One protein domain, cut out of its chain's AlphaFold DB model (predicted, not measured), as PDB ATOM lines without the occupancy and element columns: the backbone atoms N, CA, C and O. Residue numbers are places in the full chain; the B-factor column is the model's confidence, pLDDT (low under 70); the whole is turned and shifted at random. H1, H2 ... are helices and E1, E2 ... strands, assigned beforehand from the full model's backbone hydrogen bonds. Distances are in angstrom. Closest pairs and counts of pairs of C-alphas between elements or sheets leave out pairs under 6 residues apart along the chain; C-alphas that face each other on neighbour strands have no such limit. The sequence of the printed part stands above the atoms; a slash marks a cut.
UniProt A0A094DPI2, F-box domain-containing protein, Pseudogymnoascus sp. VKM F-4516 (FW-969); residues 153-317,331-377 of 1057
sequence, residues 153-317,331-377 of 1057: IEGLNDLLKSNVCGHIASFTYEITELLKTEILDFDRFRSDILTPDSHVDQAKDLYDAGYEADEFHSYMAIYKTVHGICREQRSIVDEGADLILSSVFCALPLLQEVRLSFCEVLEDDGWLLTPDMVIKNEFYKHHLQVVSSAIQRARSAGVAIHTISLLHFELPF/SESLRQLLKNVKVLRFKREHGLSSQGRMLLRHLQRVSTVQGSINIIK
ATOM      1  N   ILE A 153      43.102  -7.915 -35.735       83.44
ATOM      2  CA  ILE A 153      44.456  -7.565 -35.265       83.44
ATOM      3  C   ILE A 153      44.412  -6.642 -34.031       83.44
ATOM      4  O   ILE A 153      45.145  -6.874 -33.063       83.44
ATOM      5  N   GLU A 154      43.526  -5.640 -34.001       81.31
ATOM      6  CA  GLU A 154      43.282  -4.831 -32.796       81.31
ATOM      7  C   GLU A 154      42.796  -5.699 -31.623       81.31
ATOM      8  O   GLU A 154      43.287  -5.558 -30.500       81.31
ATOM      9  N   GLY A 155      41.902  -6.657 -31.887       78.44
ATOM     10  CA  GLY A 155      41.434  -7.645 -30.916       78.44
ATOM     11  C   GLY A 155      42.543  -8.548 -30.364       78.44
ATOM     12  O   GLY A 155      42.531  -8.860 -29.172       78.44
ATOM     13  N   LEU A 156      43.531  -8.930 -31.180       81.88
ATOM     14  CA  LEU A 156      44.721  -9.672 -30.737       81.88
ATOM     15  C   LEU A 156      45.639  -8.818 -29.848       81.88
ATOM     16  O   LEU A 156      46.183  -9.313 -28.858       81.88
ATOM     17  N   ASN A 157      45.781  -7.527 -30.154       82.81
ATOM     18  CA  ASN A 157      46.541  -6.585 -29.330       82.81
ATOM     19  C   ASN A 157      45.845  -6.314 -27.981       82.81
ATOM     20  O   ASN A 157      46.493  -6.270 -26.936       82.81
ATOM     21  N   ASP A 158      44.517  -6.186 -27.965       78.50
ATOM     22  CA  ASP A 158      43.747  -6.057 -26.721       78.50
ATOM     23  C   ASP A 158      43.697  -7.380 -25.926       78.50
ATOM     24  O   ASP A 158      43.693  -7.340 -24.694       78.50
ATOM     25  N   LEU A 159      43.773  -8.546 -26.587       80.06
ATOM     26  CA  LEU A 159      43.958  -9.840 -25.918       80.06
ATOM     27  C   LEU A 159      45.295  -9.897 -25.162       80.06
ATOM     28  O   LEU A 159      45.294 -10.269 -23.990       80.06
ATOM     29  N   LEU A 160      46.407  -9.478 -25.782       79.50
ATOM     30  CA  LEU A 160      47.736  -9.425 -25.147       79.50
ATOM     31  C   LEU A 160      47.779  -8.553 -23.882       79.50
ATOM     32  O   LEU A 160      48.559  -8.827 -22.974       79.50
ATOM     33  N   LYS A 161      46.933  -7.519 -23.807       78.25
ATOM     34  CA  LYS A 161      46.796  -6.625 -22.641       78.25
ATOM     35  C   LYS A 161      45.822  -7.157 -21.580       78.25
ATOM     36  O   LYS A 161      45.594  -6.485 -20.575       78.25
ATOM     37  N   SER A 162      45.193  -8.311 -21.809       74.06
ATOM     38  CA  SER A 162      44.128  -8.850 -20.961       74.06
ATOM     39  C   SER A 162      44.606  -9.986 -20.054       74.06
ATOM     40  O   SER A 162      45.437 -10.813 -20.427       74.06
ATOM     41  N   ASN A 163      43.972 -10.121 -18.888       73.38
ATOM     42  CA  ASN A 163      44.218 -11.230 -17.955       73.38
ATOM     43  C   ASN A 163      43.581 -12.567 -18.410       73.38
ATOM     44  O   ASN A 163      43.499 -13.521 -17.637       73.38
ATOM     45  N   VAL A 164      43.079 -12.642 -19.648       75.75
ATOM     46  CA  VAL A 164      42.304 -13.782 -20.164       75.75
ATOM     47  C   VAL A 164      43.206 -14.870 -20.759       75.75
ATOM     48  O   VAL A 164      42.838 -16.043 -20.728       75.75
ATOM     49  N   CYS A 165      44.413 -14.515 -21.211       77.50
ATOM     50  CA  CYS A 165      45.380 -15.404 -21.867       77.50
ATOM     51  C   CYS A 165      45.649 -16.730 -21.129       77.50
ATOM     52  O   CYS A 165      45.820 -17.767 -21.766       77.50
ATOM     53  N   GLY A 166      45.606 -16.724 -19.791       77.31
ATOM     54  CA  GLY A 166      45.780 -17.920 -18.958       77.31
ATOM     55  C   GLY A 166      44.651 -18.960 -19.024       77.31
ATOM     56  O   GLY A 166      44.803 -20.024 -18.437       77.31
ATOM     57  N   HIS A 167      43.538 -18.683 -19.714       77.56
ATOM     58  CA  HIS A 167      42.362 -19.567 -19.797       77.56
ATOM     59  C   HIS A 167      42.138 -20.189 -21.187       77.56
ATOM     60  O   HIS A 167      41.303 -21.082 -21.334       77.56
ATOM     61  N   ILE A 168      42.857 -19.727 -22.213       81.62
ATOM     62  CA  ILE A 168      42.637 -20.135 -23.607       81.62
ATOM     63  C   ILE A 168      43.326 -21.478 -23.871       81.62
ATOM     64  O   ILE A 168      44.546 -21.592 -23.759       81.62
ATOM     65  N   ALA A 169      42.541 -22.481 -24.271       80.56
ATOM     66  CA  ALA A 169      43.024 -23.823 -24.606       80.56
ATOM     67  C   ALA A 169      42.953 -24.140 -26.112       80.56
ATOM     68  O   ALA A 169      43.716 -24.977 -26.603       80.56
ATOM     69  N   SER A 170      42.052 -23.477 -26.845       82.12
ATOM     70  CA  SER A 170      41.870 -23.635 -28.293       82.12
ATOM     71  C   SER A 170      41.732 -22.264 -28.967       82.12
ATOM     72  O   SER A 170      41.007 -21.393 -28.483       82.12
ATOM     73  N   PHE A 171      42.452 -22.054 -30.067       85.75
ATOM     74  CA  PHE A 171      42.486 -20.791 -30.807       85.75
ATOM     75  C   PHE A 171      42.086 -21.040 -32.261       85.75
ATOM     76  O   PHE A 171      42.732 -21.835 -32.938       85.75
ATOM     77  N   THR A 172      41.053 -20.354 -32.746       83.00
ATOM     78  CA  THR A 172      40.641 -20.362 -34.153       83.00
ATOM     79  C   THR A 172      41.076 -19.070 -34.828       83.00
ATOM     80  O   THR A 172      40.679 -17.983 -34.405       83.00
ATOM     81  N   TYR A 173      41.861 -19.213 -35.892       85.38
ATOM     82  CA  TYR A 173      42.197 -18.146 -36.822       85.38
ATOM     83  C   TYR A 173      41.385 -18.323 -38.099       85.38
ATOM     84  O   TYR A 173      41.412 -19.402 -38.698       85.38
ATOM     85  N   GLU A 174      40.663 -17.287 -38.497       81.94
ATOM     86  CA  GLU A 174      39.892 -17.270 -39.731       81.94
ATOM     87  C   GLU A 174      40.635 -16.486 -40.808       81.94
ATOM     88  O   GLU A 174      41.000 -15.325 -40.630       81.94
ATOM     89  N   ILE A 175      40.916 -17.184 -41.900       81.56
ATOM     90  CA  ILE A 175      41.785 -16.780 -42.993       81.56
ATOM     91  C   ILE A 175      40.889 -16.502 -44.203       81.56
ATOM     92  O   ILE A 175      40.295 -17.438 -44.737       81.56
ATOM     93  N   THR A 176      40.817 -15.243 -44.633       77.69
ATOM     94  CA  THR A 176      40.089 -14.814 -45.840       77.69
ATOM     95  C   THR A 176      41.008 -14.818 -47.063       77.69
ATOM     96  O   THR A 176      42.203 -14.547 -46.932       77.69
ATOM     97  N   GLU A 177      40.487 -15.130 -48.256       74.12
ATOM     98  CA  GLU A 177      41.321 -15.184 -49.469       74.12
ATOM     99  C   GLU A 177      42.000 -13.842 -49.815       74.12
ATOM    100  O   GLU A 177      41.399 -12.771 -49.711       74.12
ATOM    101  N   LEU A 178      43.260 -13.890 -50.269       74.88
ATOM    102  CA  LEU A 178      44.016 -12.689 -50.650       74.88
ATOM    103  C   LEU A 178      43.668 -12.213 -52.069       74.88
ATOM    104  O   LEU A 178      43.889 -12.916 -53.064       74.88
ATOM    105  N   LEU A 179      43.183 -10.973 -52.145       76.44
ATOM    106  CA  LEU A 179      42.802 -10.285 -53.377       76.44
ATOM    107  C   LEU A 179      44.017  -9.810 -54.199       76.44
ATOM    108  O   LEU A 179      45.059  -9.439 -53.651       76.44
ATOM    109  N   LYS A 180      43.873  -9.780 -55.532       76.69
ATOM    110  CA  LYS A 180      44.895  -9.256 -56.459       76.69
ATOM    111  C   LYS A 180      45.224  -7.783 -56.197       76.69
ATOM    112  O   LYS A 180      44.334  -6.941 -56.118       76.69
ATOM    113  N   THR A 181      46.514  -7.448 -56.157       77.25
ATOM    114  CA  THR A 181      47.019  -6.067 -56.000       77.25
ATOM    115  C   THR A 181      46.538  -5.106 -57.082       77.25
ATOM    116  O   THR A 181      46.368  -3.914 -56.841       77.25
ATOM    117  N   GLU A 182      46.297  -5.640 -58.272       76.81
ATOM    118  CA  GLU A 182      45.839  -4.942 -59.463       76.81
ATOM    119  C   GLU A 182      44.429  -4.352 -59.304       76.81
ATOM    120  O   GLU A 182      44.073  -3.446 -60.046       76.81
ATOM    121  N   ILE A 183      43.655  -4.804 -58.308       79.31
ATOM    122  CA  ILE A 183      42.315  -4.291 -57.979       79.31
ATOM    123  C   ILE A 183      42.361  -2.850 -57.440       79.31
ATOM    124  O   ILE A 183      41.372  -2.125 -57.536       79.31
ATOM    125  N   LEU A 184      43.496  -2.408 -56.889       79.81
ATOM    126  CA  LEU A 184      43.667  -1.033 -56.399       79.81
ATOM    127  C   LEU A 184      43.753   0.002 -57.538       79.81
ATOM    128  O   LEU A 184      43.577   1.195 -57.292       79.81
ATOM    129  N   ASP A 185      44.016  -0.443 -58.769       81.44
ATOM    130  CA  ASP A 185      43.992   0.382 -59.974       81.44
ATOM    131  C   ASP A 185      42.661   0.168 -60.713       81.44
ATOM    132  O   ASP A 185      42.362  -0.925 -61.195       81.44
ATOM    133  N   PHE A 186      41.850   1.226 -60.809       79.81
ATOM    134  CA  PHE A 186      40.535   1.166 -61.451       79.81
ATOM    135  C   PHE A 186      40.615   0.805 -62.938       79.81
ATOM    136  O   PHE A 186      39.725   0.115 -63.442       79.81
ATOM    137  N   ASP A 187      41.659   1.250 -63.644       78.06
ATOM    138  CA  ASP A 187      41.772   1.001 -65.080       78.06
ATOM    139  C   ASP A 187      42.109  -0.475 -65.339       78.06
ATOM    140  O   ASP A 187      41.455  -1.102 -66.173       78.06
ATOM    141  N   ARG A 188      43.009  -1.072 -64.536       77.75
ATOM    142  CA  ARG A 188      43.268  -2.528 -64.543       77.75
ATOM    143  C   ARG A 188      42.078  -3.350 -64.071       77.75
ATOM    144  O   ARG A 188      41.773  -4.373 -64.678       77.75
ATOM    145  N   PHE A 189      41.380  -2.922 -63.017       79.12
ATOM    146  CA  PHE A 189      40.168  -3.602 -62.557       79.12
ATOM    147  C   PHE A 189      39.142  -3.722 -63.692       79.12
ATOM    148  O   PHE A 189      38.547  -4.783 -63.894       79.12
ATOM    149  N   ARG A 190      38.992  -2.646 -64.473       79.31
ATOM    150  CA  ARG A 190      38.049  -2.551 -65.586       79.31
ATOM    151  C   ARG A 190      38.482  -3.284 -66.859       79.31
ATOM    152  O   ARG A 190      37.599  -3.691 -67.613       79.31
ATOM    153  N   SER A 191      39.780  -3.426 -67.129       74.19
ATOM    154  CA  SER A 191      40.273  -4.114 -68.331       74.19
ATOM    155  C   SER A 191      40.576  -5.598 -68.115       74.19
ATOM    156  O   SER A 191      40.254  -6.405 -68.984       74.19
ATOM    157  N   ASP A 192      41.159  -5.956 -66.967       69.25
ATOM    158  CA  ASP A 192      41.870  -7.231 -66.785       69.25
ATOM    159  C   ASP A 192      41.231  -8.151 -65.727       69.25
ATOM    160  O   ASP A 192      41.613  -9.317 -65.630       69.25
ATOM    161  N   ILE A 193      40.307  -7.640 -64.895       71.94
ATOM    162  CA  ILE A 193      39.793  -8.355 -63.706       71.94
ATOM    163  C   ILE A 193      38.282  -8.590 -63.781       71.94
ATOM    164  O   ILE A 193      37.830  -9.729 -63.691       71.94
ATOM    165  N   LEU A 194      37.498  -7.524 -63.953       74.88
ATOM    166  CA  LEU A 194      36.055  -7.602 -64.162       74.88
ATOM    167  C   LEU A 194      35.658  -6.561 -65.209       74.88
ATOM    168  O   LEU A 194      35.450  -5.384 -64.900       74.88
ATOM    169  N   THR A 195      35.563  -6.992 -66.467       78.75
ATOM    170  CA  THR A 195      35.113  -6.106 -67.543       78.75
ATOM    171  C   THR A 195      33.636  -5.743 -67.351       78.75
ATOM    172  O   THR A 195      32.858  -6.564 -66.851       78.75
ATOM    173  N   PRO A 196      33.203  -4.529 -67.745       76.88
ATOM    174  CA  PRO A 196      31.793  -4.147 -67.674       76.88
ATOM    175  C   PRO A 196      30.874  -5.115 -68.427       76.88
ATOM    176  O   PRO A 196      29.775  -5.387 -67.956       76.88
ATOM    177  N   ASP A 197      31.345  -5.670 -69.547       72.94
ATOM    178  CA  ASP A 197      30.594  -6.641 -70.342       72.94
ATOM    179  C   ASP A 197      30.458  -7.981 -69.598       72.94
ATOM    180  O   ASP A 197      29.349  -8.486 -69.467       72.94
ATOM    181  N   SER A 198      31.532  -8.494 -68.976       74.12
ATOM    182  CA  SER A 198      31.469  -9.718 -68.156       74.12
ATOM    183  C   SER A 198      30.563  -9.567 -66.929       74.12
ATOM    184  O   SER A 198      29.861 -10.507 -66.567       74.12
ATOM    185  N   HIS A 199      30.524  -8.384 -66.310       74.81
ATOM    186  CA  HIS A 199      29.558  -8.082 -65.250       74.81
ATOM    187  C   HIS A 199      28.113  -8.078 -65.775       74.81
ATOM    188  O   HIS A 199      27.204  -8.511 -65.071       74.81
ATOM    189  N   VAL A 200      27.865  -7.559 -66.983       74.69
ATOM    190  CA  VAL A 200      26.527  -7.580 -67.598       74.69
ATOM    191  C   VAL A 200      26.114  -9.008 -67.959       74.69
ATOM    192  O   VAL A 200      24.974  -9.373 -67.690       74.69
ATOM    193  N   ASP A 201      27.029  -9.823 -68.484       73.56
ATOM    194  CA  ASP A 201      26.770 -11.234 -68.783       73.56
ATOM    195  C   ASP A 201      26.493 -12.044 -67.504       73.56
ATOM    196  O   ASP A 201      25.509 -12.771 -67.455       73.56
ATOM    197  N   GLN A 202      27.256 -11.845 -66.421       68.19
ATOM    198  CA  GLN A 202      26.986 -12.488 -65.122       68.19
ATOM    199  C   GLN A 202      25.644 -12.055 -64.516       68.19
ATOM    200  O   GLN A 202      24.878 -12.893 -64.045       68.19
ATOM    201  N   ALA A 203      25.322 -10.756 -64.555       68.38
ATOM    202  CA  ALA A 203      24.022 -10.259 -64.100       68.38
ATOM    203  C   ALA A 203      22.868 -10.831 -64.942       68.38
ATOM    204  O   ALA A 203      21.791 -11.105 -64.417       68.38
ATOM    205  N   LYS A 204      23.098 -11.055 -66.239       71.94
ATOM    206  CA  LYS A 204      22.134 -11.680 -67.141       71.94
ATOM    207  C   LYS A 204      21.971 -13.179 -66.872       71.94
ATOM    208  O   LYS A 204      20.837 -13.628 -66.801       71.94
ATOM    209  N   ASP A 205      23.051 -13.931 -66.673       69.00
ATOM    210  CA  ASP A 205      22.984 -15.362 -66.338       69.00
ATOM    211  C   ASP A 205      22.257 -15.592 -64.997       69.00
ATOM    212  O   ASP A 205      21.500 -16.550 -64.850       69.00
ATOM    213  N   LEU A 206      22.430 -14.683 -64.029       62.06
ATOM    214  CA  LEU A 206      21.694 -14.672 -62.760       62.06
ATOM    215  C   LEU A 206      20.215 -14.281 -62.936       62.06
ATOM    216  O   LEU A 206      19.341 -14.899 -62.331       62.06
ATOM    217  N   TYR A 207      19.910 -13.307 -63.794       64.69
ATOM    218  CA  TYR A 207      18.530 -12.958 -64.148       64.69
ATOM    219  C   TYR A 207      17.817 -14.128 -64.856       64.69
ATOM    220  O   TYR A 207      16.704 -14.497 -64.485       64.69
ATOM    221  N   ASP A 208      18.491 -14.790 -65.801       70.25
ATOM    222  CA  ASP A 208      18.006 -15.994 -66.487       70.25
ATOM    223  C   ASP A 208      17.885 -17.205 -65.523       70.25
ATOM    224  O   ASP A 208      17.115 -18.134 -65.786       70.25
ATOM    225  N   ALA A 209      18.582 -17.182 -64.376       61.66
ATOM    226  CA  ALA A 209      18.439 -18.137 -63.270       61.66
ATOM    227  C   ALA A 209      17.345 -17.768 -62.238       61.66
ATOM    228  O   ALA A 209      17.009 -18.612 -61.403       61.66
ATOM    229  N   GLY A 210      16.753 -16.568 -62.316       63.91
ATOM    230  CA  GLY A 210      15.588 -16.150 -61.526       63.91
ATOM    231  C   GLY A 210      15.857 -15.309 -60.270       63.91
ATOM    232  O   GLY A 210      15.002 -15.305 -59.385       63.91
ATOM    233  N   TYR A 211      17.001 -14.621 -60.171       55.88
ATOM    234  CA  TYR A 211      17.301 -13.674 -59.078       55.88
ATOM    235  C   TYR A 211      16.689 -12.276 -59.327       55.88
ATOM    236  O   TYR A 211      16.579 -11.848 -60.479       55.88
ATOM    237  N   GLU A 212      16.281 -11.563 -58.263       61.00
ATOM    238  CA  GLU A 212      15.537 -10.290 -58.376       61.00
ATOM    239  C   GLU A 212      16.450  -9.102 -58.763       61.00
ATOM    240  O   GLU A 212      17.633  -9.033 -58.422       61.00
ATOM    241  N   ALA A 213      15.895  -8.120 -59.484       55.00
ATOM    242  CA  ALA A 213      16.663  -7.023 -60.086       55.00
ATOM    243  C   ALA A 213      17.362  -6.071 -59.081       55.00
ATOM    244  O   ALA A 213      18.234  -5.289 -59.473       55.00
ATOM    245  N   ASP A 214      16.968  -6.098 -57.809       53.28
ATOM    246  CA  ASP A 214      17.506  -5.300 -56.705       53.28
ATOM    247  C   ASP A 214      18.547  -6.030 -55.836       53.28
ATOM    248  O   ASP A 214      19.221  -5.372 -55.038       53.28
ATOM    249  N   GLU A 215      18.781  -7.328 -56.063       53.50
ATOM    250  CA  GLU A 215      19.935  -8.062 -55.510       53.50
ATOM    251  C   GLU A 215      21.239  -7.754 -56.284       53.50
ATOM    252  O   GLU A 215      22.344  -7.932 -55.768       53.50
ATOM    253  N   PHE A 216      21.151  -7.192 -57.498       62.38
ATOM    254  CA  PHE A 216      22.326  -6.802 -58.283       62.38
ATOM    255  C   PHE A 216      23.029  -5.558 -57.726       62.38
ATOM    256  O   PHE A 216      22.679  -4.406 -58.014       62.38
ATOM    257  N   HIS A 217      24.125  -5.775 -57.002       65.00
ATOM    258  CA  HIS A 217      25.054  -4.703 -56.667       65.00
ATOM    259  C   HIS A 217      25.608  -4.030 -57.929       65.00
ATOM    260  O   HIS A 217      26.183  -4.667 -58.804       65.00
ATOM    261  N   SER A 218      25.495  -2.701 -58.008       73.75
ATOM    262  CA  SER A 218      26.095  -1.952 -59.119       73.75
ATOM    263  C   SER A 218      27.609  -2.195 -59.201       73.75
ATOM    264  O   SER A 218      28.279  -2.170 -58.169       73.75
ATOM    265  N   TYR A 219      28.167  -2.286 -60.410       76.62
ATOM    266  CA  TYR A 219      29.611  -2.422 -60.679       76.62
ATOM    267  C   TYR A 219      30.511  -1.532 -59.792       76.62
ATOM    268  O   TYR A 219      31.557  -1.948 -59.300       76.62
ATOM    269  N   MET A 220      30.081  -0.291 -59.531       77.62
ATOM    270  CA  MET A 220      30.809   0.675 -58.698       77.62
ATOM    271  C   MET A 220      30.696   0.407 -57.183       77.62
ATOM    272  O   MET A 220      31.561   0.837 -56.422       77.62
ATOM    273  N   ALA A 221      29.640  -0.270 -56.727       76.19
ATOM    274  CA  ALA A 221      29.529  -0.777 -55.359       76.19
ATOM    275  C   ALA A 221      30.450  -1.989 -55.160       76.19
ATOM    276  O   ALA A 221      31.223  -1.985 -54.208       76.19
ATOM    277  N   ILE A 222      30.458  -2.932 -56.112       76.12
ATOM    278  CA  ILE A 222      31.374  -4.086 -56.123       76.12
ATOM    279  C   ILE A 222      32.826  -3.603 -56.050       76.12
ATOM    280  O   ILE A 222      33.542  -3.939 -55.107       76.12
ATOM    281  N   TYR A 223      33.234  -2.720 -56.972       79.69
ATOM    282  CA  TYR A 223      34.579  -2.140 -56.968       79.69
ATOM    283  C   TYR A 223      34.934  -1.494 -55.622       79.69
ATOM    284  O   TYR A 223      36.004  -1.756 -55.087       79.69
ATOM    285  N   LYS A 224      34.043  -0.686 -55.030       80.06
ATOM    286  CA  LYS A 224      34.306  -0.033 -53.734       80.06
ATOM    287  C   LYS A 224      34.479  -1.023 -52.583       80.06
ATOM    288  O   LYS A 224      35.349  -0.792 -51.745       80.06
ATOM    289  N   THR A 225      33.676  -2.083 -52.535       79.50
ATOM    290  CA  THR A 225      33.756  -3.108 -51.487       79.50
ATOM    291  C   THR A 225      35.055  -3.899 -51.616       79.50
ATOM    292  O   THR A 225      35.850  -3.925 -50.678       79.50
ATOM    293  N   VAL A 226      35.337  -4.443 -52.803       78.31
ATOM    294  CA  VAL A 226      36.543  -5.247 -53.054       78.31
ATOM    295  C   VAL A 226      37.816  -4.398 -52.933       78.31
ATOM    296  O   VAL A 226      38.783  -4.832 -52.312       78.31
ATOM    297  N   HIS A 227      37.822  -3.152 -53.422       82.56
ATOM    298  CA  HIS A 227      38.927  -2.213 -53.197       82.56
ATOM    299  C   HIS A 227      39.111  -1.908 -51.699       82.56
ATOM    300  O   HIS A 227      40.243  -1.753 -51.234       82.56
ATOM    301  N   GLY A 228      38.025  -1.772 -50.932       79.50
ATOM    302  CA  GLY A 228      38.082  -1.564 -49.484       79.50
ATOM    303  C   GLY A 228      38.821  -2.705 -48.785       79.50
ATOM    304  O   GLY A 228      39.829  -2.463 -48.121       79.50
ATOM    305  N   ILE A 229      38.375  -3.937 -49.034       80.81
ATOM    306  CA  ILE A 229      38.950  -5.158 -48.457       80.81
ATOM    307  C   ILE A 229      40.397  -5.361 -48.925       80.81
ATOM    308  O   ILE A 229      41.280  -5.597 -48.104       80.81
ATOM    309  N   CYS A 230      40.682  -5.188 -50.221       81.31
ATOM    310  CA  CYS A 230      42.035  -5.311 -50.766       81.31
ATOM    311  C   CYS A 230      43.009  -4.321 -50.101       81.31
ATOM    312  O   CYS A 230      44.120  -4.703 -49.740       81.31
ATOM    313  N   ARG A 231      42.590  -3.068 -49.863       83.81
ATOM    314  CA  ARG A 231      43.406  -2.071 -49.147       83.81
ATOM    315  C   ARG A 231      43.680  -2.488 -47.696       83.81
ATOM    316  O   ARG A 231      44.803  -2.313 -47.233       83.81
ATOM    317  N   GLU A 232      42.679  -3.015 -46.994       83.56
ATOM    318  CA  GLU A 232      42.812  -3.469 -45.604       83.56
ATOM    319  C   GLU A 232      43.752  -4.679 -45.494       83.56
ATOM    320  O   GLU A 232      44.741  -4.623 -44.763       83.56
ATOM    321  N   GLN A 233      43.529  -5.718 -46.308       84.06
ATOM    322  CA  GLN A 233      44.427  -6.874 -46.414       84.06
ATOM    323  C   GLN A 233      45.866  -6.439 -46.732       84.06
ATOM    324  O   GLN A 233      46.816  -6.945 -46.133       84.06
ATOM    325  N   ARG A 234      46.043  -5.470 -47.644       83.19
ATOM    326  CA  ARG A 234      47.364  -4.959 -48.028       83.19
ATOM    327  C   ARG A 234      48.082  -4.260 -46.874       83.19
ATOM    328  O   ARG A 234      49.261  -4.526 -46.684       83.19
ATOM    329  N   SER A 235      47.385  -3.433 -46.090       84.12
ATOM    330  CA  SER A 235      47.947  -2.808 -44.880       84.12
ATOM    331  C   SER A 235      48.416  -3.871 -43.880       84.12
ATOM    332  O   SER A 235      49.555  -3.820 -43.425       84.12
ATOM    333  N   ILE A 236      47.613  -4.913 -43.626       83.88
ATOM    334  CA  ILE A 236      47.990  -5.985 -42.687       83.88
ATOM    335  C   ILE A 236      49.236  -6.757 -43.164       83.88
ATOM    336  O   ILE A 236      50.125  -7.024 -42.354       83.88
ATOM    337  N   VAL A 237      49.312  -7.107 -44.456       83.00
ATOM    338  CA  VAL A 237      50.416  -7.907 -45.025       83.00
ATOM    339  C   VAL A 237      51.698  -7.089 -45.219       83.00
ATOM    340  O   VAL A 237      52.765  -7.547 -44.814       83.00
ATOM    341  N   ASP A 238      51.622  -5.892 -45.810       82.12
ATOM    342  CA  ASP A 238      52.812  -5.081 -46.120       82.12
ATOM    343  C   ASP A 238      53.427  -4.438 -44.865       82.12
ATOM    344  O   ASP A 238      54.646  -4.275 -44.797       82.12
ATOM    345  N   GLU A 239      52.617  -4.110 -43.852       81.56
ATOM    346  CA  GLU A 239      53.109  -3.618 -42.553       81.56
ATOM    347  C   GLU A 239      53.515  -4.768 -41.606       81.56
ATOM    348  O   GLU A 239      54.113  -4.527 -40.556       81.56
ATOM    349  N   GLY A 240      53.215  -6.025 -41.966       80.12
ATOM    350  CA  GLY A 240      53.513  -7.215 -41.161       80.12
ATOM    351  C   GLY A 240      52.738  -7.273 -39.841       80.12
ATOM    352  O   GLY A 240      53.240  -7.800 -38.845       80.12
ATOM    353  N   ALA A 241      51.529  -6.708 -39.798       81.75
ATOM    354  CA  ALA A 241      50.730  -6.605 -38.578       81.75
ATOM    355  C   ALA A 241      50.227  -7.978 -38.081       81.75
ATOM    356  O   ALA A 241      50.045  -8.182 -36.878       81.75
ATOM    357  N   ASP A 242      50.082  -8.953 -38.982       83.19
ATOM    358  CA  ASP A 242      49.738 -10.347 -38.674       83.19
ATOM    359  C   ASP A 242      50.836 -11.112 -37.905       83.19
ATOM    360  O   ASP A 242      50.542 -12.074 -37.185       83.19
ATOM    361  N   LEU A 243      52.088 -10.638 -37.936       85.25
ATOM    362  CA  LEU A 243      53.197 -11.200 -37.156       85.25
ATOM    363  C   LEU A 243      52.941 -11.155 -35.637       85.25
ATOM    364  O   LEU A 243      53.574 -11.915 -34.890       85.25
ATOM    365  N   ILE A 244      51.973 -10.349 -35.174       85.94
ATOM    366  CA  ILE A 244      51.489 -10.321 -33.785       85.94
ATOM    367  C   ILE A 244      51.049 -11.707 -33.282       85.94
ATOM    368  O   ILE A 244      51.238 -12.001 -32.098       85.94
ATOM    369  N   LEU A 245      50.581 -12.603 -34.166       84.75
ATOM    370  CA  LEU A 245      50.266 -14.007 -33.851       84.75
ATOM    371  C   LEU A 245      51.415 -14.721 -33.125       84.75
ATOM    372  O   LEU A 245      51.176 -15.524 -32.224       84.75
ATOM    373  N   SER A 246      52.667 -14.384 -33.456       85.62
ATOM    374  CA  SER A 246      53.847 -14.926 -32.776       85.62
ATOM    375  C   SER A 246      53.923 -14.515 -31.308       85.62
ATOM    376  O   SER A 246      54.245 -15.339 -30.456       85.62
ATOM    377  N   SER A 247      53.632 -13.249 -30.996       85.38
ATOM    378  CA  SER A 247      53.594 -12.768 -29.610       85.38
ATOM    379  C   SER A 247      52.368 -13.281 -28.854       85.38
ATOM    380  O   SER A 247      52.497 -13.664 -27.693       85.38
ATOM    381  N   VAL A 248      51.213 -13.384 -29.528       84.81
ATOM    382  CA  VAL A 248      49.986 -13.960 -28.963       84.81
ATOM    383  C   VAL A 248      50.222 -15.409 -28.559       84.81
ATOM    384  O   VAL A 248      50.030 -15.733 -27.395       84.81
ATOM    385  N   PHE A 249      50.695 -16.283 -29.453       86.19
ATOM    386  CA  PHE A 249      50.851 -17.704 -29.114       86.19
ATOM    387  C   PHE A 249      51.893 -17.943 -28.008       86.19
ATOM    388  O   PHE A 249      51.708 -18.853 -27.205       86.19
ATOM    389  N   CYS A 250      52.936 -17.111 -27.898       85.00
ATOM    390  CA  CYS A 250      53.858 -17.142 -26.754       85.00
ATOM    391  C   CYS A 250      53.198 -16.727 -25.423       85.00
ATOM    392  O   CYS A 250      53.653 -17.157 -24.366       85.00
ATOM    393  N   ALA A 251      52.141 -15.912 -25.456       83.56
ATOM    394  CA  ALA A 251      51.406 -15.455 -24.276       83.56
ATOM    395  C   ALA A 251      50.269 -16.404 -23.833       83.56
ATOM    396  O   ALA A 251      49.620 -16.129 -22.826       83.56
ATOM    397  N   LEU A 252      50.016 -17.509 -24.551       85.56
ATOM    398  CA  LEU A 252      48.930 -18.464 -24.270       85.56
ATOM    399  C   LEU A 252      49.470 -19.783 -23.667       85.56
ATOM    400  O   LEU A 252      49.678 -20.753 -24.400       85.56
ATOM    401  N   PRO A 253      49.679 -19.879 -22.338       80.81
ATOM    402  CA  PRO A 253      50.361 -21.021 -21.716       80.81
ATOM    403  C   PRO A 253      49.585 -22.347 -21.788       80.81
ATOM    404  O   PRO A 253      50.195 -23.409 -21.684       80.81
ATOM    405  N   LEU A 254      48.257 -22.309 -21.960       83.62
ATOM    406  CA  LEU A 254      47.397 -23.501 -22.020       83.62
ATOM    407  C   LEU A 254      47.004 -23.920 -23.450       83.62
ATOM    408  O   LEU A 254      46.190 -24.832 -23.606       83.62
ATOM    409  N   LEU A 255      47.562 -23.293 -24.491       84.06
ATOM    410  CA  LEU A 255      47.166 -23.534 -25.881       84.06
ATOM    411  C   LEU A 255      47.534 -24.955 -26.356       84.06
ATOM    412  O   LEU A 255      48.701 -25.275 -26.585       84.06
ATOM    413  N   GLN A 256      46.518 -25.802 -26.547       83.88
ATOM    414  CA  GLN A 256      46.663 -27.201 -26.980       83.88
ATOM    415  C   GLN A 256      46.244 -27.427 -28.439       83.88
ATOM    416  O   GLN A 256      46.780 -28.327 -29.098       83.88
ATOM    417  N   GLU A 257      45.299 -26.626 -28.938       83.19
ATOM    418  CA  GLU A 257      44.734 -26.726 -30.285       83.19
ATOM    419  C   GLU A 257      44.787 -25.379 -31.021       83.19
ATOM    420  O   GLU A 257      44.349 -24.358 -30.492       83.19
ATOM    421  N   VAL A 258      45.260 -25.400 -32.269       86.19
ATOM    422  CA  VAL A 258      45.120 -24.285 -33.217       86.19
ATOM    423  C   VAL A 258      44.231 -24.735 -34.374       86.19
ATOM    424  O   VAL A 258      44.519 -25.739 -35.028       86.19
ATOM    425  N   ARG A 259      43.150 -24.000 -34.632       85.06
ATOM    426  CA  ARG A 259      42.248 -24.209 -35.767       85.06
ATOM    427  C   ARG A 259      42.479 -23.125 -36.810       85.06
ATOM    428  O   ARG A 259      42.553 -21.950 -36.459       85.06
ATOM    429  N   LEU A 260      42.574 -23.524 -38.070       83.69
ATOM    430  CA  LEU A 260      42.626 -22.622 -39.216       83.69
ATOM    431  C   LEU A 260      41.341 -22.827 -40.013       83.69
ATOM    432  O   LEU A 260      41.112 -23.932 -40.507       83.69
ATOM    433  N   SER A 261      40.507 -21.791 -40.072       80.38
ATOM    434  CA  SER A 261      39.306 -21.740 -40.907       80.38
ATOM    435  C   SER A 261      39.653 -20.991 -42.183       80.38
ATOM    436  O   SER A 261      40.125 -19.862 -42.095       80.38
ATOM    437  N   PHE A 262      39.476 -21.615 -43.343       75.94
ATOM    438  CA  PHE A 262      39.691 -20.970 -44.639       75.94
ATOM    439  C   PHE A 262      38.329 -20.551 -45.183       75.94
ATOM    440  O   PHE A 262      37.511 -21.413 -45.483       75.94
ATOM    441  N   CYS A 263      38.081 -19.247 -45.245       68.56
ATOM    442  CA  CYS A 263      36.785 -18.690 -45.622       68.56
ATOM    443  C   CYS A 263      36.926 -17.837 -46.883       68.56
ATOM    444  O   CYS A 263      37.973 -17.229 -47.137       68.56
ATOM    445  N   GLU A 264      35.866 -17.804 -47.679       65.56
ATOM    446  CA  GLU A 264      35.774 -16.918 -48.835       65.56
ATOM    447  C   GLU A 264      35.659 -15.459 -48.357       65.56
ATOM    448  O   GLU A 264      35.318 -15.185 -47.207       65.56
ATOM    449  N   VAL A 265      36.008 -14.493 -49.211       57.97
ATOM    450  CA  VAL A 265      36.139 -13.081 -48.787       57.97
ATOM    451  C   VAL A 265      34.787 -12.445 -48.413       57.97
ATOM    452  O   VAL A 265      34.762 -11.400 -47.766       57.97
ATOM    453  N   LEU A 266      33.667 -13.059 -48.814       59.19
ATOM    454  CA  LEU A 266      32.301 -12.589 -48.575       59.19
ATOM    455  C   LEU A 266      31.389 -13.801 -48.282       59.19
ATOM    456  O   LEU A 266      31.044 -14.529 -49.206       59.19
ATOM    457  N   GLU A 267      31.022 -14.032 -47.012       44.75
ATOM    458  CA  GLU A 267      30.278 -15.244 -46.588       44.75
ATOM    459  C   GLU A 267      28.763 -15.221 -46.884       44.75
ATOM    460  O   GLU A 267      28.212 -16.268 -47.214       44.75
ATOM    461  N   ASP A 268      28.084 -14.069 -46.790       40.84
ATOM    462  CA  ASP A 268      26.701 -13.916 -47.302       40.84
ATOM    463  C   ASP A 268      26.710 -13.845 -48.856       40.84
ATOM    464  O   ASP A 268      25.901 -14.462 -49.544       40.84
ATOM    465  N   ASP A 269      27.734 -13.142 -49.357       45.56
ATOM    466  CA  ASP A 269      28.045 -12.586 -50.683       45.56
ATOM    467  C   ASP A 269      28.349 -13.431 -51.946       45.56
ATOM    468  O   ASP A 269      28.962 -12.877 -52.867       45.56
ATOM    469  N   GLY A 270      28.115 -14.748 -51.975       42.81
ATOM    470  CA  GLY A 270      28.886 -15.733 -52.786       42.81
ATOM    471  C   GLY A 270      28.986 -15.561 -54.324       42.81
ATOM    472  O   GLY A 270      29.664 -16.338 -54.995       42.81
ATOM    473  N   TRP A 271      28.335 -14.556 -54.907       51.41
ATOM    474  CA  TRP A 271      28.252 -14.271 -56.352       51.41
ATOM    475  C   TRP A 271      29.173 -13.116 -56.792       51.41
ATOM    476  O   TRP A 271      29.288 -12.834 -57.982       51.41
ATOM    477  N   LEU A 272      29.823 -12.427 -55.846       50.69
ATOM    478  CA  LEU A 272      30.580 -11.191 -56.093       50.69
ATOM    479  C   LEU A 272      32.039 -11.373 -56.544       50.69
ATOM    480  O   LEU A 272      32.694 -10.384 -56.886       50.69
ATOM    481  N   LEU A 273      32.572 -12.596 -56.519       52.25
ATOM    482  CA  LEU A 273      33.988 -12.875 -56.772       52.25
ATOM    483  C   LEU A 273      34.152 -13.812 -57.966       52.25
ATOM    484  O   LEU A 273      33.890 -15.012 -57.877       52.25
ATOM    485  N   THR A 274      34.668 -13.290 -59.080       57.16
ATOM    486  CA  THR A 274      35.155 -14.167 -60.149       57.16
ATOM    487  C   THR A 274      36.449 -14.859 -59.691       57.16
ATOM    488  O   THR A 274      37.253 -14.253 -58.970       57.16
ATOM    489  N   PRO A 275      36.723 -16.109 -60.119       54.34
ATOM    490  CA  PRO A 275      37.952 -16.825 -59.751       54.34
ATOM    491  C   PRO A 275      39.252 -16.074 -60.081       54.34
ATOM    492  O   PRO A 275      40.287 -16.340 -59.468       54.34
ATOM    493  N   ASP A 276      39.191 -15.126 -61.019       57.56
ATOM    494  CA  ASP A 276      40.295 -14.271 -61.441       57.56
ATOM    495  C   ASP A 276      40.607 -13.111 -60.481       57.56
ATOM    496  O   ASP A 276      41.620 -12.440 -60.666       57.56
ATOM    497  N   MET A 277      39.817 -12.869 -59.433       61.97
ATOM    498  CA  MET A 277      40.069 -11.796 -58.454       61.97
ATOM    499  C   MET A 277      41.061 -12.196 -57.344       61.97
ATOM    500  O   MET A 277      41.590 -11.331 -56.640       61.97
ATOM    501  N   VAL A 278      41.356 -13.495 -57.210       64.19
ATOM    502  CA  VAL A 278      42.056 -14.094 -56.059       64.19
ATOM    503  C   VAL A 278      43.421 -14.676 -56.448       64.19
ATOM    504  O   VAL A 278      43.553 -15.374 -57.455       64.19
ATOM    505  N   ILE A 279      44.458 -14.465 -55.625       63.28
ATOM    506  CA  ILE A 279      45.796 -15.054 -55.849       63.28
ATOM    507  C   ILE A 279      45.910 -16.435 -55.175       63.28
ATOM    508  O   ILE A 279      46.644 -16.615 -54.198       63.28
ATOM    509  N   LYS A 280      45.215 -17.447 -55.716       58.75
ATOM    510  CA  LYS A 280      45.051 -18.772 -55.071       58.75
ATOM    511  C   LYS A 280      46.351 -19.483 -54.643       58.75
ATOM    512  O   LYS A 280      46.326 -20.228 -53.669       58.75
ATOM    513  N   ASN A 281      47.489 -19.259 -55.310       57.72
ATOM    514  CA  ASN A 281      48.761 -19.930 -54.976       57.72
ATOM    515  C   ASN A 281      49.625 -19.209 -53.920       57.72
ATOM    516  O   ASN A 281      50.334 -19.879 -53.170       57.72
ATOM    517  N   GLU A 282      49.580 -17.876 -53.835       59.81
ATOM    518  CA  GLU A 282      50.298 -17.127 -52.784       59.81
ATOM    519  C   GLU A 282      49.450 -16.984 -51.510       59.81
ATOM    520  O   GLU A 282      50.006 -16.957 -50.412       59.81
ATOM    521  N   PHE A 283      48.116 -17.009 -51.645       63.56
ATOM    522  CA  PHE A 283      47.143 -17.004 -50.550       63.56
ATOM    523  C   PHE A 283      47.503 -17.986 -49.423       63.56
ATOM    524  O   PHE A 283      47.865 -17.579 -48.318       63.56
ATOM    525  N   TYR A 284      47.477 -19.293 -49.708       67.12
ATOM    526  CA  TYR A 284      47.788 -20.309 -48.702       67.12
ATOM    527  C   TYR A 284      49.225 -20.187 -48.176       67.12
ATOM    528  O   TYR A 284      49.489 -20.456 -47.005       67.12
ATOM    529  N   LYS A 285      50.170 -19.778 -49.028       72.56
ATOM    530  CA  LYS A 285      51.602 -19.748 -48.718       72.56
ATOM    531  C   LYS A 285      51.940 -18.727 -47.629       72.56
ATOM    532  O   LYS A 285      52.640 -19.106 -46.689       72.56
ATOM    533  N   HIS A 286      51.418 -17.499 -47.713       79.44
ATOM    534  CA  HIS A 286      51.663 -16.443 -46.718       79.44
ATOM    535  C   HIS A 286      51.116 -16.826 -45.335       79.44
ATOM    536  O   HIS A 286      51.878 -16.953 -44.374       79.44
ATOM    537  N   HIS A 287      49.817 -17.127 -45.235       79.81
ATOM    538  CA  HIS A 287      49.190 -17.440 -43.946       79.81
ATOM    539  C   HIS A 287      49.775 -18.699 -43.287       79.81
ATOM    540  O   HIS A 287      50.005 -18.707 -42.075       79.81
ATOM    541  N   LEU A 288      50.094 -19.746 -44.061       78.69
ATOM    542  CA  LEU A 288      50.756 -20.940 -43.523       78.69
ATOM    543  C   LEU A 288      52.167 -20.632 -42.990       78.69
ATOM    544  O   LEU A 288      52.563 -21.217 -41.982       78.69
ATOM    545  N   GLN A 289      52.915 -19.710 -43.610       80.69
ATOM    546  CA  GLN A 289      54.237 -19.287 -43.126       80.69
ATOM    547  C   GLN A 289      54.149 -18.458 -41.838       80.69
ATOM    548  O   GLN A 289      54.903 -18.727 -40.896       80.69
ATOM    549  N   VAL A 290      53.211 -17.509 -41.751       83.88
ATOM    550  CA  VAL A 290      52.983 -16.695 -40.543       83.88
ATOM    551  C   VAL A 290      52.555 -17.578 -39.366       83.88
ATOM    552  O   VAL A 290      53.179 -17.540 -38.302       83.88
ATOM    553  N   VAL A 291      51.567 -18.458 -39.567       84.94
ATOM    554  CA  VAL A 291      51.094 -19.387 -38.528       84.94
ATOM    555  C   VAL A 291      52.173 -20.404 -38.141       84.94
ATOM    556  O   VAL A 291      52.376 -20.648 -36.950       84.94
ATOM    557  N   SER A 292      52.907 -20.980 -39.101       82.06
ATOM    558  CA  SER A 292      54.015 -21.900 -38.795       82.06
ATOM    559  C   SER A 292      55.095 -21.212 -37.955       82.06
ATOM    560  O   SER A 292      55.539 -21.767 -36.947       82.06
ATOM    561  N   SER A 293      55.456 -19.973 -38.301       82.38
ATOM    562  CA  SER A 293      56.424 -19.165 -37.550       82.38
ATOM    563  C   SER A 293      55.947 -18.869 -36.125       82.38
ATOM    564  O   SER A 293      56.726 -19.006 -35.178       82.38
ATOM    565  N   ALA A 294      54.663 -18.539 -35.949       84.81
ATOM    566  CA  ALA A 294      54.058 -18.319 -34.638       84.81
ATOM    567  C   ALA A 294      54.062 -19.594 -33.773       84.81
ATOM    568  O   ALA A 294      54.478 -19.554 -32.615       84.81
ATOM    569  N   ILE A 295      53.689 -20.747 -34.342       83.56
ATOM    570  CA  ILE A 295      53.715 -22.054 -33.660       83.56
ATOM    571  C   ILE A 295      55.144 -22.446 -33.258       83.56
ATOM    572  O   ILE A 295      55.362 -22.951 -32.155       83.56
ATOM    573  N   GLN A 296      56.136 -22.211 -34.123       82.81
ATOM    574  CA  GLN A 296      57.542 -22.489 -33.815       82.81
ATOM    575  C   GLN A 296      58.061 -21.604 -32.671       82.81
ATOM    576  O   GLN A 296      58.693 -22.120 -31.745       82.81
ATOM    577  N   ARG A 297      57.739 -20.303 -32.676       83.75
ATOM    578  CA  ARG A 297      58.099 -19.375 -31.590       83.75
ATOM    579  C   ARG A 297      57.421 -19.751 -30.270       83.75
ATOM    580  O   ARG A 297      58.118 -19.884 -29.265       83.75
ATOM    581  N   ALA A 298      56.122 -20.042 -30.279       84.44
ATOM    582  CA  ALA A 298      55.383 -20.469 -29.089       84.44
ATOM    583  C   ALA A 298      55.964 -21.747 -28.462       84.44
ATOM    584  O   ALA A 298      56.155 -21.820 -27.250       84.44
ATOM    585  N   ARG A 299      56.350 -22.726 -29.290       81.94
ATOM    586  CA  ARG A 299      57.050 -23.936 -28.827       81.94
ATOM    587  C   ARG A 299      58.425 -23.636 -28.233       81.94
ATOM    588  O   ARG A 299      58.775 -24.238 -27.225       81.94
ATOM    589  N   SER A 300      59.184 -22.696 -28.806       81.38
ATOM    590  CA  SER A 300      60.460 -22.254 -28.216       81.38
ATOM    591  C   SER A 300      60.283 -21.525 -26.875       81.38
ATOM    592  O   SER A 300      61.176 -21.580 -26.036       81.38
ATOM    593  N   ALA A 301      59.110 -20.925 -26.641       82.19
ATOM    594  CA  ALA A 301      58.695 -20.348 -25.361       82.19
ATOM    595  C   ALA A 301      58.064 -21.371 -24.384       82.19
ATOM    596  O   ALA A 301      57.650 -20.995 -23.292       82.19
ATOM    597  N   GLY A 302      57.994 -22.659 -24.750       78.06
ATOM    598  CA  GLY A 302      57.493 -23.745 -23.896       78.06
ATOM    599  C   GLY A 302      56.027 -24.151 -24.105       78.06
ATOM    600  O   GLY A 302      55.550 -25.048 -23.410       78.06
ATOM    601  N   VAL A 303      55.303 -23.555 -25.061       82.12
ATOM    602  CA  VAL A 303      53.878 -23.851 -25.302       82.12
ATOM    603  C   VAL A 303      53.702 -25.135 -26.125       82.12
ATOM    604  O   VAL A 303      54.158 -25.257 -27.266       82.12
ATOM    605  N   ALA A 304      53.006 -26.116 -25.549       75.69
ATOM    606  CA  ALA A 304      52.912 -27.481 -26.066       75.69
ATOM    607  C   ALA A 304      51.719 -27.705 -27.025       75.69
ATOM    608  O   ALA A 304      50.844 -28.530 -26.768       75.69
ATOM    609  N   ILE A 305      51.707 -27.021 -28.175       80.38
ATOM    610  CA  ILE A 305      50.643 -27.165 -29.191       80.38
ATOM    611  C   ILE A 305      50.660 -28.584 -29.792       80.38
ATOM    612  O   ILE A 305      51.617 -28.972 -30.478       80.38
ATOM    613  N   HIS A 306      49.605 -29.363 -29.531       77.50
ATOM    614  CA  HIS A 306      49.503 -30.790 -29.870       77.50
ATOM    615  C   HIS A 306      48.625 -31.084 -31.091       77.50
ATOM    616  O   HIS A 306      48.939 -32.012 -31.845       77.50
ATOM    617  N   THR A 307      47.553 -30.310 -31.279       80.19
ATOM    618  CA  THR A 307      46.549 -30.524 -32.330       80.19
ATOM    619  C   THR A 307      46.504 -29.334 -33.280       80.19
ATOM    620  O   THR A 307      46.450 -28.189 -32.830       80.19
ATOM    621  N   ILE A 308      46.480 -29.607 -34.584       82.25
ATOM    622  CA  ILE A 308      46.096 -28.624 -35.603       82.25
ATOM    623  C   ILE A 308      44.814 -29.112 -36.279       82.25
ATOM    624  O   ILE A 308      44.709 -30.284 -36.642       82.25
ATOM    625  N   SER A 309      43.846 -28.218 -36.445       80.06
ATOM    626  CA  SER A 309      42.572 -28.500 -37.111       80.06
ATOM    627  C   SER A 309      42.448 -27.610 -38.348       80.06
ATOM    628  O   SER A 309      42.441 -26.390 -38.222       80.06
ATOM    629  N   LEU A 310      42.363 -28.209 -39.535       78.25
ATOM    630  CA  LEU A 310      42.099 -27.495 -40.787       78.25
ATOM    631  C   LEU A 310      40.602 -27.610 -41.100       78.25
ATOM    632  O   LEU A 310      40.081 -28.716 -41.280       78.25
ATOM    633  N   LEU A 311      39.915 -26.473 -41.115       77.00
ATOM    634  CA  LEU A 311      38.496 -26.340 -41.435       77.00
ATOM    635  C   LEU A 311      38.391 -25.683 -42.815       77.00
ATOM    636  O   LEU A 311      39.139 -24.748 -43.093       77.00
ATOM    637  N   HIS A 312      37.513 -26.195 -43.681       69.00
ATOM    638  CA  HIS A 312      37.187 -25.585 -44.985       69.00
ATOM    639  C   HIS A 312      38.363 -25.453 -45.975       69.00
ATOM    640  O   HIS A 312      38.271 -24.765 -46.981       69.00
ATOM    641  N   PHE A 313      39.474 -26.157 -45.738       68.81
ATOM    642  CA  PHE A 313      40.664 -26.088 -46.589       68.81
ATOM    643  C   PHE A 313      40.446 -26.748 -47.965       68.81
ATOM    644  O   PHE A 313      40.385 -27.977 -48.083       68.81
ATOM    645  N   GLU A 314      40.383 -25.924 -49.008       59.41
ATOM    646  CA  GLU A 314      40.274 -26.326 -50.411       59.41
ATOM    647  C   GLU A 314      41.669 -26.522 -51.048       59.41
ATOM    648  O   GLU A 314      42.659 -25.901 -50.662       59.41
ATOM    649  N   LEU A 315      41.768 -27.392 -52.058       58.25
ATOM    650  CA  LEU A 315      42.971 -27.505 -52.894       58.25
ATOM    651  C   LEU A 315      42.815 -26.612 -54.134       58.25
ATOM    652  O   LEU A 315      41.758 -26.679 -54.763       58.25
ATOM    653  N   PRO A 316      43.843 -25.849 -54.555       51.03
ATOM    654  CA  PRO A 316      43.770 -25.068 -55.784       51.03
ATOM    655  C   PRO A 316      43.689 -26.005 -57.000       51.03
ATOM    656  O   PRO A 316      44.679 -26.625 -57.388       51.03
ATOM    657  N   PHE A 317      42.502 -26.099 -57.600       46.44
ATOM    658  CA  PHE A 317      42.246 -26.832 -58.838       46.44
ATOM    659  C   PHE A 317      41.709 -25.890 -59.922       46.44
ATOM    660  O   PHE A 317      40.842 -25.057 -59.664       46.44
ATOM    661  N   SER A 331      53.837 -27.530 -50.589       65.06
ATOM    662  CA  SER A 331      54.353 -28.696 -49.865       65.06
ATOM    663  C   SER A 331      55.344 -28.341 -48.749       65.06
ATOM    664  O   SER A 331      55.315 -28.970 -47.691       65.06
ATOM    665  N   GLU A 332      56.173 -27.309 -48.932       67.69
ATOM    666  CA  GLU A 332      57.167 -26.899 -47.936       67.69
ATOM    667  C   GLU A 332      56.540 -26.119 -46.767       67.69
ATOM    668  O   GLU A 332      56.816 -26.431 -45.610       67.69
ATOM    669  N   SER A 333      55.608 -25.194 -47.025       68.50
ATOM    670  CA  SER A 333      54.873 -24.504 -45.951       68.50
ATOM    671  C   SER A 333      54.046 -25.486 -45.106       68.50
ATOM    672  O   SER A 333      54.040 -25.398 -43.876       68.50
ATOM    673  N   LEU A 334      53.412 -26.487 -45.735       70.19
ATOM    674  CA  LEU A 334      52.717 -27.564 -45.020       70.19
ATOM    675  C   LEU A 334      53.684 -28.466 -44.235       70.19
ATOM    676  O   LEU A 334      53.389 -28.820 -43.092       70.19
ATOM    677  N   ARG A 335      54.862 -28.799 -44.788       71.25
ATOM    678  CA  ARG A 335      55.921 -29.535 -44.069       71.25
ATOM    679  C   ARG A 335      56.347 -28.796 -42.800       71.25
ATOM    680  O   ARG A 335      56.500 -29.422 -41.751       71.25
ATOM    681  N   GLN A 336      56.517 -27.477 -42.880       69.25
ATOM    682  CA  GLN A 336      56.913 -26.641 -41.747       69.25
ATOM    683  C   GLN A 336      55.803 -26.518 -40.696       69.25
ATOM    684  O   GLN A 336      56.099 -26.586 -39.503       69.25
ATOM    685  N   LEU A 337      54.533 -26.393 -41.101       73.81
ATOM    686  CA  LEU A 337      53.385 -26.388 -40.182       73.81
ATOM    687  C   LEU A 337      53.245 -27.719 -39.417       73.81
ATOM    688  O   LEU A 337      53.037 -27.724 -38.206       73.81
ATOM    689  N   LEU A 338      53.374 -28.851 -40.118       69.50
ATOM    690  CA  LEU A 338      53.149 -30.192 -39.561       69.50
ATOM    691  C   LEU A 338      54.334 -30.741 -38.753       69.50
ATOM    692  O   LEU A 338      54.188 -31.732 -38.030       69.50
ATOM    693  N   LYS A 339      55.502 -30.096 -38.826       69.69
ATOM    694  CA  LYS A 339      56.687 -30.453 -38.040       69.69
ATOM    695  C   LYS A 339      56.331 -30.484 -36.547       69.69
ATOM    696  O   LYS A 339      55.870 -29.492 -35.988       69.69
ATOM    697  N   ASN A 340      56.557 -31.623 -35.891       62.78
ATOM    698  CA  ASN A 340      56.306 -31.863 -34.460       62.78
ATOM    699  C   ASN A 340      54.830 -31.727 -33.997       62.78
ATOM    700  O   ASN A 340      54.580 -31.469 -32.820       62.78
ATOM    701  N   VAL A 341      53.845 -31.895 -34.887       68.44
ATOM    702  CA  VAL A 341      52.408 -31.981 -34.534       68.44
ATOM    703  C   VAL A 341      52.022 -33.442 -34.245       68.44
ATOM    704  O   VAL A 341      52.499 -34.341 -34.932       68.44
ATOM    705  N   LYS A 342      51.164 -33.697 -33.242       67.88
ATOM    706  CA  LYS A 342      50.718 -35.063 -32.881       67.88
ATOM    707  C   LYS A 342      49.408 -35.474 -33.566       67.88
ATOM    708  O   LYS A 342      49.236 -36.639 -33.913       67.88
ATOM    709  N   VAL A 343      48.475 -34.535 -33.732       72.12
ATOM    710  CA  VAL A 343      47.136 -34.795 -34.289       72.12
ATOM    711  C   VAL A 343      46.792 -33.738 -35.334       72.12
ATOM    712  O   VAL A 343      46.936 -32.543 -35.073       72.12
ATOM    713  N   LEU A 344      46.305 -34.185 -36.493       72.38
ATOM    714  CA  LEU A 344      45.781 -33.325 -37.554       72.38
ATOM    715  C   LEU A 344      44.300 -33.663 -37.783       72.38
ATOM    716  O   LEU A 344      43.973 -34.784 -38.174       72.38
ATOM    717  N   ARG A 345      43.395 -32.714 -37.538       73.00
ATOM    718  CA  ARG A 345      41.962 -32.863 -37.846       73.00
ATOM    719  C   ARG A 345      41.620 -32.156 -39.157       73.00
ATOM    720  O   ARG A 345      42.197 -31.113 -39.460       73.00
ATOM    721  N   PHE A 346      40.666 -32.708 -39.903       68.88
ATOM    722  CA  PHE A 346      40.171 -32.126 -41.153       68.88
ATOM    723  C   PHE A 346      38.635 -32.139 -41.184       68.88
ATOM    724  O   PHE A 346      38.031 -33.186 -40.927       68.88
ATOM    725  N   LYS A 347      38.009 -31.001 -41.514       62.88
ATOM    726  CA  LYS A 347      36.547 -30.848 -41.641       62.88
ATOM    727  C   LYS A 347      36.204 -30.070 -42.923       62.88
ATOM    728  O   LYS A 347      36.789 -29.021 -43.164       62.88
ATOM    729  N   ARG A 348      35.250 -30.573 -43.715       56.78
ATOM    730  CA  ARG A 348      34.643 -29.912 -44.891       56.78
ATOM    731  C   ARG A 348      33.126 -30.075 -44.780       56.78
ATOM    732  O   ARG A 348      32.690 -31.122 -44.306       56.78
ATOM    733  N   GLU A 349      32.350 -29.072 -45.179       40.19
ATOM    734  CA  GLU A 349      30.885 -29.073 -44.995       40.19
ATOM    735  C   GLU A 349      30.109 -29.747 -46.131       40.19
ATOM    736  O   GLU A 349      29.023 -30.271 -45.902       40.19
ATOM    737  N   HIS A 350      30.705 -29.858 -47.321       39.47
ATOM    738  CA  HIS A 350      30.134 -30.605 -48.441       39.47
ATOM    739  C   HIS A 350      30.864 -31.940 -48.680       39.47
ATOM    740  O   HIS A 350      32.058 -32.088 -48.400       39.47
ATOM    741  N   GLY A 351      30.104 -32.936 -49.150       38.12
ATOM    742  CA  GLY A 351      30.425 -34.366 -49.055       38.12
ATOM    743  C   GLY A 351      31.771 -34.823 -49.641       38.12
ATOM    744  O   GLY A 351      32.369 -34.189 -50.509       38.12
ATOM    745  N   LEU A 352      32.244 -35.987 -49.173       34.53
ATOM    746  CA  LEU A 352      33.554 -36.559 -49.522       34.53
ATOM    747  C   LEU A 352      33.684 -36.964 -51.006       34.53
ATOM    748  O   LEU A 352      33.580 -38.141 -51.363       34.53
ATOM    749  N   SER A 353      34.027 -35.998 -51.858       47.84
ATOM    750  CA  SER A 353      34.500 -36.250 -53.221       47.84
ATOM    751  C   SER A 353      35.918 -36.854 -53.244       47.84
ATOM    752  O   SER A 353      36.634 -36.938 -52.237       47.84
ATOM    753  N   SER A 354      36.349 -37.285 -54.432       51.25
ATOM    754  CA  SER A 354      37.674 -37.860 -54.722       51.25
ATOM    755  C   SER A 354      38.861 -37.018 -54.222       51.25
ATOM    756  O   SER A 354      39.887 -37.594 -53.842       51.25
ATOM    757  N   GLN A 355      38.709 -35.691 -54.159       49.59
ATOM    758  CA  GLN A 355      39.739 -34.723 -53.760       49.59
ATOM    759  C   GLN A 355      40.319 -35.006 -52.362       49.59
ATOM    760  O   GLN A 355      41.539 -35.013 -52.189       49.59
ATOM    761  N   GLY A 356      39.481 -35.344 -51.375       51.81
ATOM    762  CA  GLY A 356      39.939 -35.602 -50.000       51.81
ATOM    763  C   GLY A 356      40.891 -36.802 -49.887       51.81
ATOM    764  O   GLY A 356      41.816 -36.803 -49.075       51.81
ATOM    765  N   ARG A 357      40.734 -37.811 -50.759       56.25
ATOM    766  CA  ARG A 357      41.657 -38.963 -50.863       56.25
ATOM    767  C   ARG A 357      42.963 -38.621 -51.590       56.25
ATOM    768  O   ARG A 357      43.931 -39.378 -51.499       56.25
ATOM    769  N   MET A 358      42.995 -37.528 -52.346       55.84
ATOM    770  CA  MET A 358      44.188 -37.039 -53.040       55.84
ATOM    771  C   MET A 358      45.030 -36.163 -52.105       55.84
ATOM    772  O   MET A 358      46.221 -36.430 -51.951       55.84
ATOM    773  N   LEU A 359      44.387 -35.242 -51.374       56.53
ATOM    774  CA  LEU A 359      45.008 -34.459 -50.299       56.53
ATOM    775  C   LEU A 359      45.663 -35.366 -49.247       56.53
ATOM    776  O   LEU A 359      46.838 -35.194 -48.931       56.53
ATOM    777  N   LEU A 360      44.939 -36.386 -48.764       57.09
ATOM    778  CA  LEU A 360      45.449 -37.335 -47.767       57.09
ATOM    779  C   LEU A 360      46.731 -38.046 -48.234       57.09
ATOM    780  O   LEU A 360      47.704 -38.118 -47.484       57.09
ATOM    781  N   ARG A 361      46.760 -38.519 -49.491       60.53
ATOM    782  CA  ARG A 361      47.944 -39.163 -50.089       60.53
ATOM    783  C   ARG A 361      49.117 -38.194 -50.252       60.53
ATOM    784  O   ARG A 361      50.262 -38.619 -50.122       60.53
ATOM    785  N   HIS A 362      48.860 -36.916 -50.530       60.59
ATOM    786  CA  HIS A 362      49.919 -35.913 -50.620       60.59
ATOM    787  C   HIS A 362      50.495 -35.573 -49.238       60.59
ATOM    788  O   HIS A 362      51.710 -35.624 -49.060       60.59
ATOM    789  N   LEU A 363      49.644 -35.326 -48.238       57.78
ATOM    790  CA  LEU A 363      50.076 -35.055 -46.862       57.78
ATOM    791  C   LEU A 363      50.917 -36.210 -46.290       57.78
ATOM    792  O   LEU A 363      51.976 -35.953 -45.728       57.78
ATOM    793  N   GLN A 364      50.522 -37.466 -46.533       60.44
ATOM    794  CA  GLN A 364      51.303 -38.655 -46.154       60.44
ATOM    795  C   GLN A 364      52.683 -38.741 -46.839       60.44
ATOM    796  O   GLN A 364      53.623 -39.263 -46.244       60.44
ATOM    797  N   ARG A 365      52.833 -38.232 -48.073       59.41
ATOM    798  CA  ARG A 365      54.137 -38.152 -48.767       59.41
ATOM    799  C   ARG A 365      55.014 -37.011 -48.247       59.41
ATOM    800  O   ARG A 365      56.234 -37.124 -48.291       59.41
ATOM    801  N   VAL A 366      54.418 -35.913 -47.783       56.31
ATOM    802  CA  VAL A 366      55.147 -34.752 -47.240       56.31
ATOM    803  C   VAL A 366      55.559 -34.981 -45.781       56.31
ATOM    804  O   VAL A 366      56.637 -34.546 -45.373       56.31
ATOM    805  N   SER A 367      54.758 -35.711 -44.999       54.19
ATOM    806  CA  SER A 367      54.992 -35.996 -43.578       54.19
ATOM    807  C   SER A 367      56.045 -37.089 -43.323       54.19
ATOM    808  O   SER A 367      55.832 -37.978 -42.501       54.19
ATOM    809  N   THR A 368      57.196 -37.036 -44.000       45.59
ATOM    810  CA  THR A 368      58.359 -37.918 -43.770       45.59
ATOM    811  C   THR A 368      59.076 -37.575 -42.456       45.59
ATOM    812  O   THR A 368      60.255 -37.220 -42.442       45.59
ATOM    813  N   VAL A 369      58.337 -37.614 -41.346       40.41
ATOM    814  CA  VAL A 369      58.789 -37.344 -39.980       40.41
ATOM    815  C   VAL A 369      58.320 -38.497 -39.097       40.41
ATOM    816  O   VAL A 369      57.214 -39.011 -39.241       40.41
ATOM    817  N   GLN A 370      59.200 -38.930 -38.204       36.16
ATOM    818  CA  GLN A 370      59.224 -40.261 -37.597       36.16
ATOM    819  C   GLN A 370      58.260 -40.416 -36.398       36.16
ATOM    820  O   GLN A 370      58.641 -40.938 -35.354       36.16
ATOM    821  N   GLY A 371      57.020 -39.931 -36.530       39.62
ATOM    822  CA  GLY A 371      55.998 -39.960 -35.481       39.62
ATOM    823  C   GLY A 371      54.577 -40.062 -36.037       39.62
ATOM    824  O   GLY A 371      54.237 -39.426 -37.032       39.62
ATOM    825  N   SER A 372      53.745 -40.875 -35.386       39.97
ATOM    826  CA  SER A 372      52.392 -41.229 -35.828       39.97
ATOM    827  C   SER A 372      51.422 -40.041 -35.771       39.97
ATOM    828  O   SER A 372      50.833 -39.770 -34.725       39.97
ATOM    829  N   ILE A 373      51.223 -39.339 -36.893       47.94
ATOM    830  CA  ILE A 373      50.169 -38.320 -37.009       47.94
ATOM    831  C   ILE A 373      48.813 -39.026 -37.094       47.94
ATOM    832  O   ILE A 373      48.484 -39.641 -38.110       47.94
ATOM    833  N   ASN A 374      48.000 -38.903 -36.045       47.72
ATOM    834  CA  ASN A 374      46.616 -39.366 -36.083       47.72
ATOM    835  C   ASN A 374      45.762 -38.380 -36.892       47.72
ATOM    836  O   ASN A 374      45.661 -37.203 -36.534       47.72
ATOM    837  N   ILE A 375      45.140 -38.876 -37.966       51.69
ATOM    838  CA  ILE A 375      44.254 -38.104 -38.847       51.69
ATOM    839  C   ILE A 375      42.805 -38.502 -38.562       51.69
ATOM    840  O   ILE A 375      42.394 -39.623 -38.859       51.69
ATOM    841  N   ILE A 376      42.032 -37.578 -37.990       47.38
ATOM    842  CA  ILE A 376      40.637 -37.812 -37.588       47.38
ATOM    843  C   ILE A 376      39.702 -37.105 -38.577       47.38
ATOM    844  O   ILE A 376      39.838 -35.903 -38.815       47.38
ATOM    845  N   LYS A 377      38.744 -37.855 -39.138       46.44
ATOM    846  CA  LYS A 377      37.647 -37.334 -39.970       46.44
ATOM    847  C   LYS A 377      36.437 -37.041 -39.086       46.44
ATOM    848  O   LYS A 377      36.036 -37.914 -38.322       46.44
TER     849      LYS A 377
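What this domain is: This is residues 153 to 317 and 331 to 377 of the 1057 residues of the protein "F-box domain-containing protein" of Pseudogymnoascus sp. VKM F-4516 (FW-969) (UniProt A0A094DPI2). A twisted wall of five parallel strands has H7 over one face, above E1 and E2, with H6 and H8 along the two sides of H7; no named helix is on the opposite face. H5 leads from H6 away to H2, H3 and H4, and H4 lies farthest from the mean of the C-alphas, at 28.3 A. The printed part has 212 residues, with nine named helices and five strands in the order H1 E1 H2 H3 H4 H5 H6 E2 H7 E3 H8 E4 H9 E5. The sheet's order is E1 E2 E3 E4 E5, and the class is mixed, helices and strands. The whole is only just compact, close to loose, with a radius of gyration of the C-alphas of 19.9 A and spans of 55 by 43 by 28 A.

Where its parts are: H1, residues 153 to 160, begins at C-alpha 153 (44.456, -7.565, -35.265). E1 is residues 170 to 176, 19.7 A long. H2 is residues 181 to 184, H3 186 to 193, H4 196 to 208, 18.2 A long, H5 219 to 238, 27.5 A, and H6 241 to 250, 16.1 A. E2 is residues 257 to 263, 19.1 A, and H7 residues 280 to 300, 31.2 A, from C-alpha 280 (45.051, -18.772, -55.071). E3 is residues 307 to 311, H8 331 to 338, E4 343 to 347 and H9 354 to 366, 19.3 A. E5, residues 374 to 377, ends at C-alpha 377 (37.647, -37.334, -39.970).

How they stand to each other: N 173 and O 259 of E1 and E2 are 2.9 A apart, within hydrogen-bond range, as are N 260 and O 309 of E2 and E3, 2.9 A, N 310 and O 345 of E3 and E4, 2.9 A, and N 344 and O 374 of E4 and E5, 3.1 A. H7 is on the sheet at a height of 10.4 A, making two layers, a helix on one face of a sheet. Strand-helix-strand units, parallel neighbour strands with helices between, are E1, H2 to H6, E2; E2, H7, E3; and E4, H9, E5, the last two with right-handed crossovers. H7 touches H6 with residues 290 to 299 alone, C-alphas of Ser 246 and Ala 294 closest at 3.9 A. H7 touches H8, Ser 292 to Leu 337, 4.7 A between C-alphas. H1 touches H6 at a shallow tilt of 23 degrees, C-alphas of Leu 160 and Val 248 closest at 6.3 A. H8 and H9 only just touch, with 3 pairs of C-alphas within 8 A, the closest Arg 335 and Val 366 at 6.2 A. H5 touches H2 with residues 226 to 231 alone, C-alphas of Leu 184 and His 227 closest at 5.8 A. H4 is close to but not clearly touching H5. Every O i to N i+4 pair is within range in H1, H4, H5 and H8, but 3 of 4 in H3, 3 of 6 in H6, 14 of 17 in H7 and 8 of 9 in H9; H2 is too short for one.

The domain as a whole: The C-alphas of Asp 208 and Gly 302 are the two farthest apart, at 58.6 A. Residues 318 to 330 are not printed, and C-alphas 317 and 331 stand 15.2 A apart across the cut. The link E2 to H7 is long. Mean pLDDT of the printed part is 70.6, with residues 263 to 284 and 346 to 377 among those under 70.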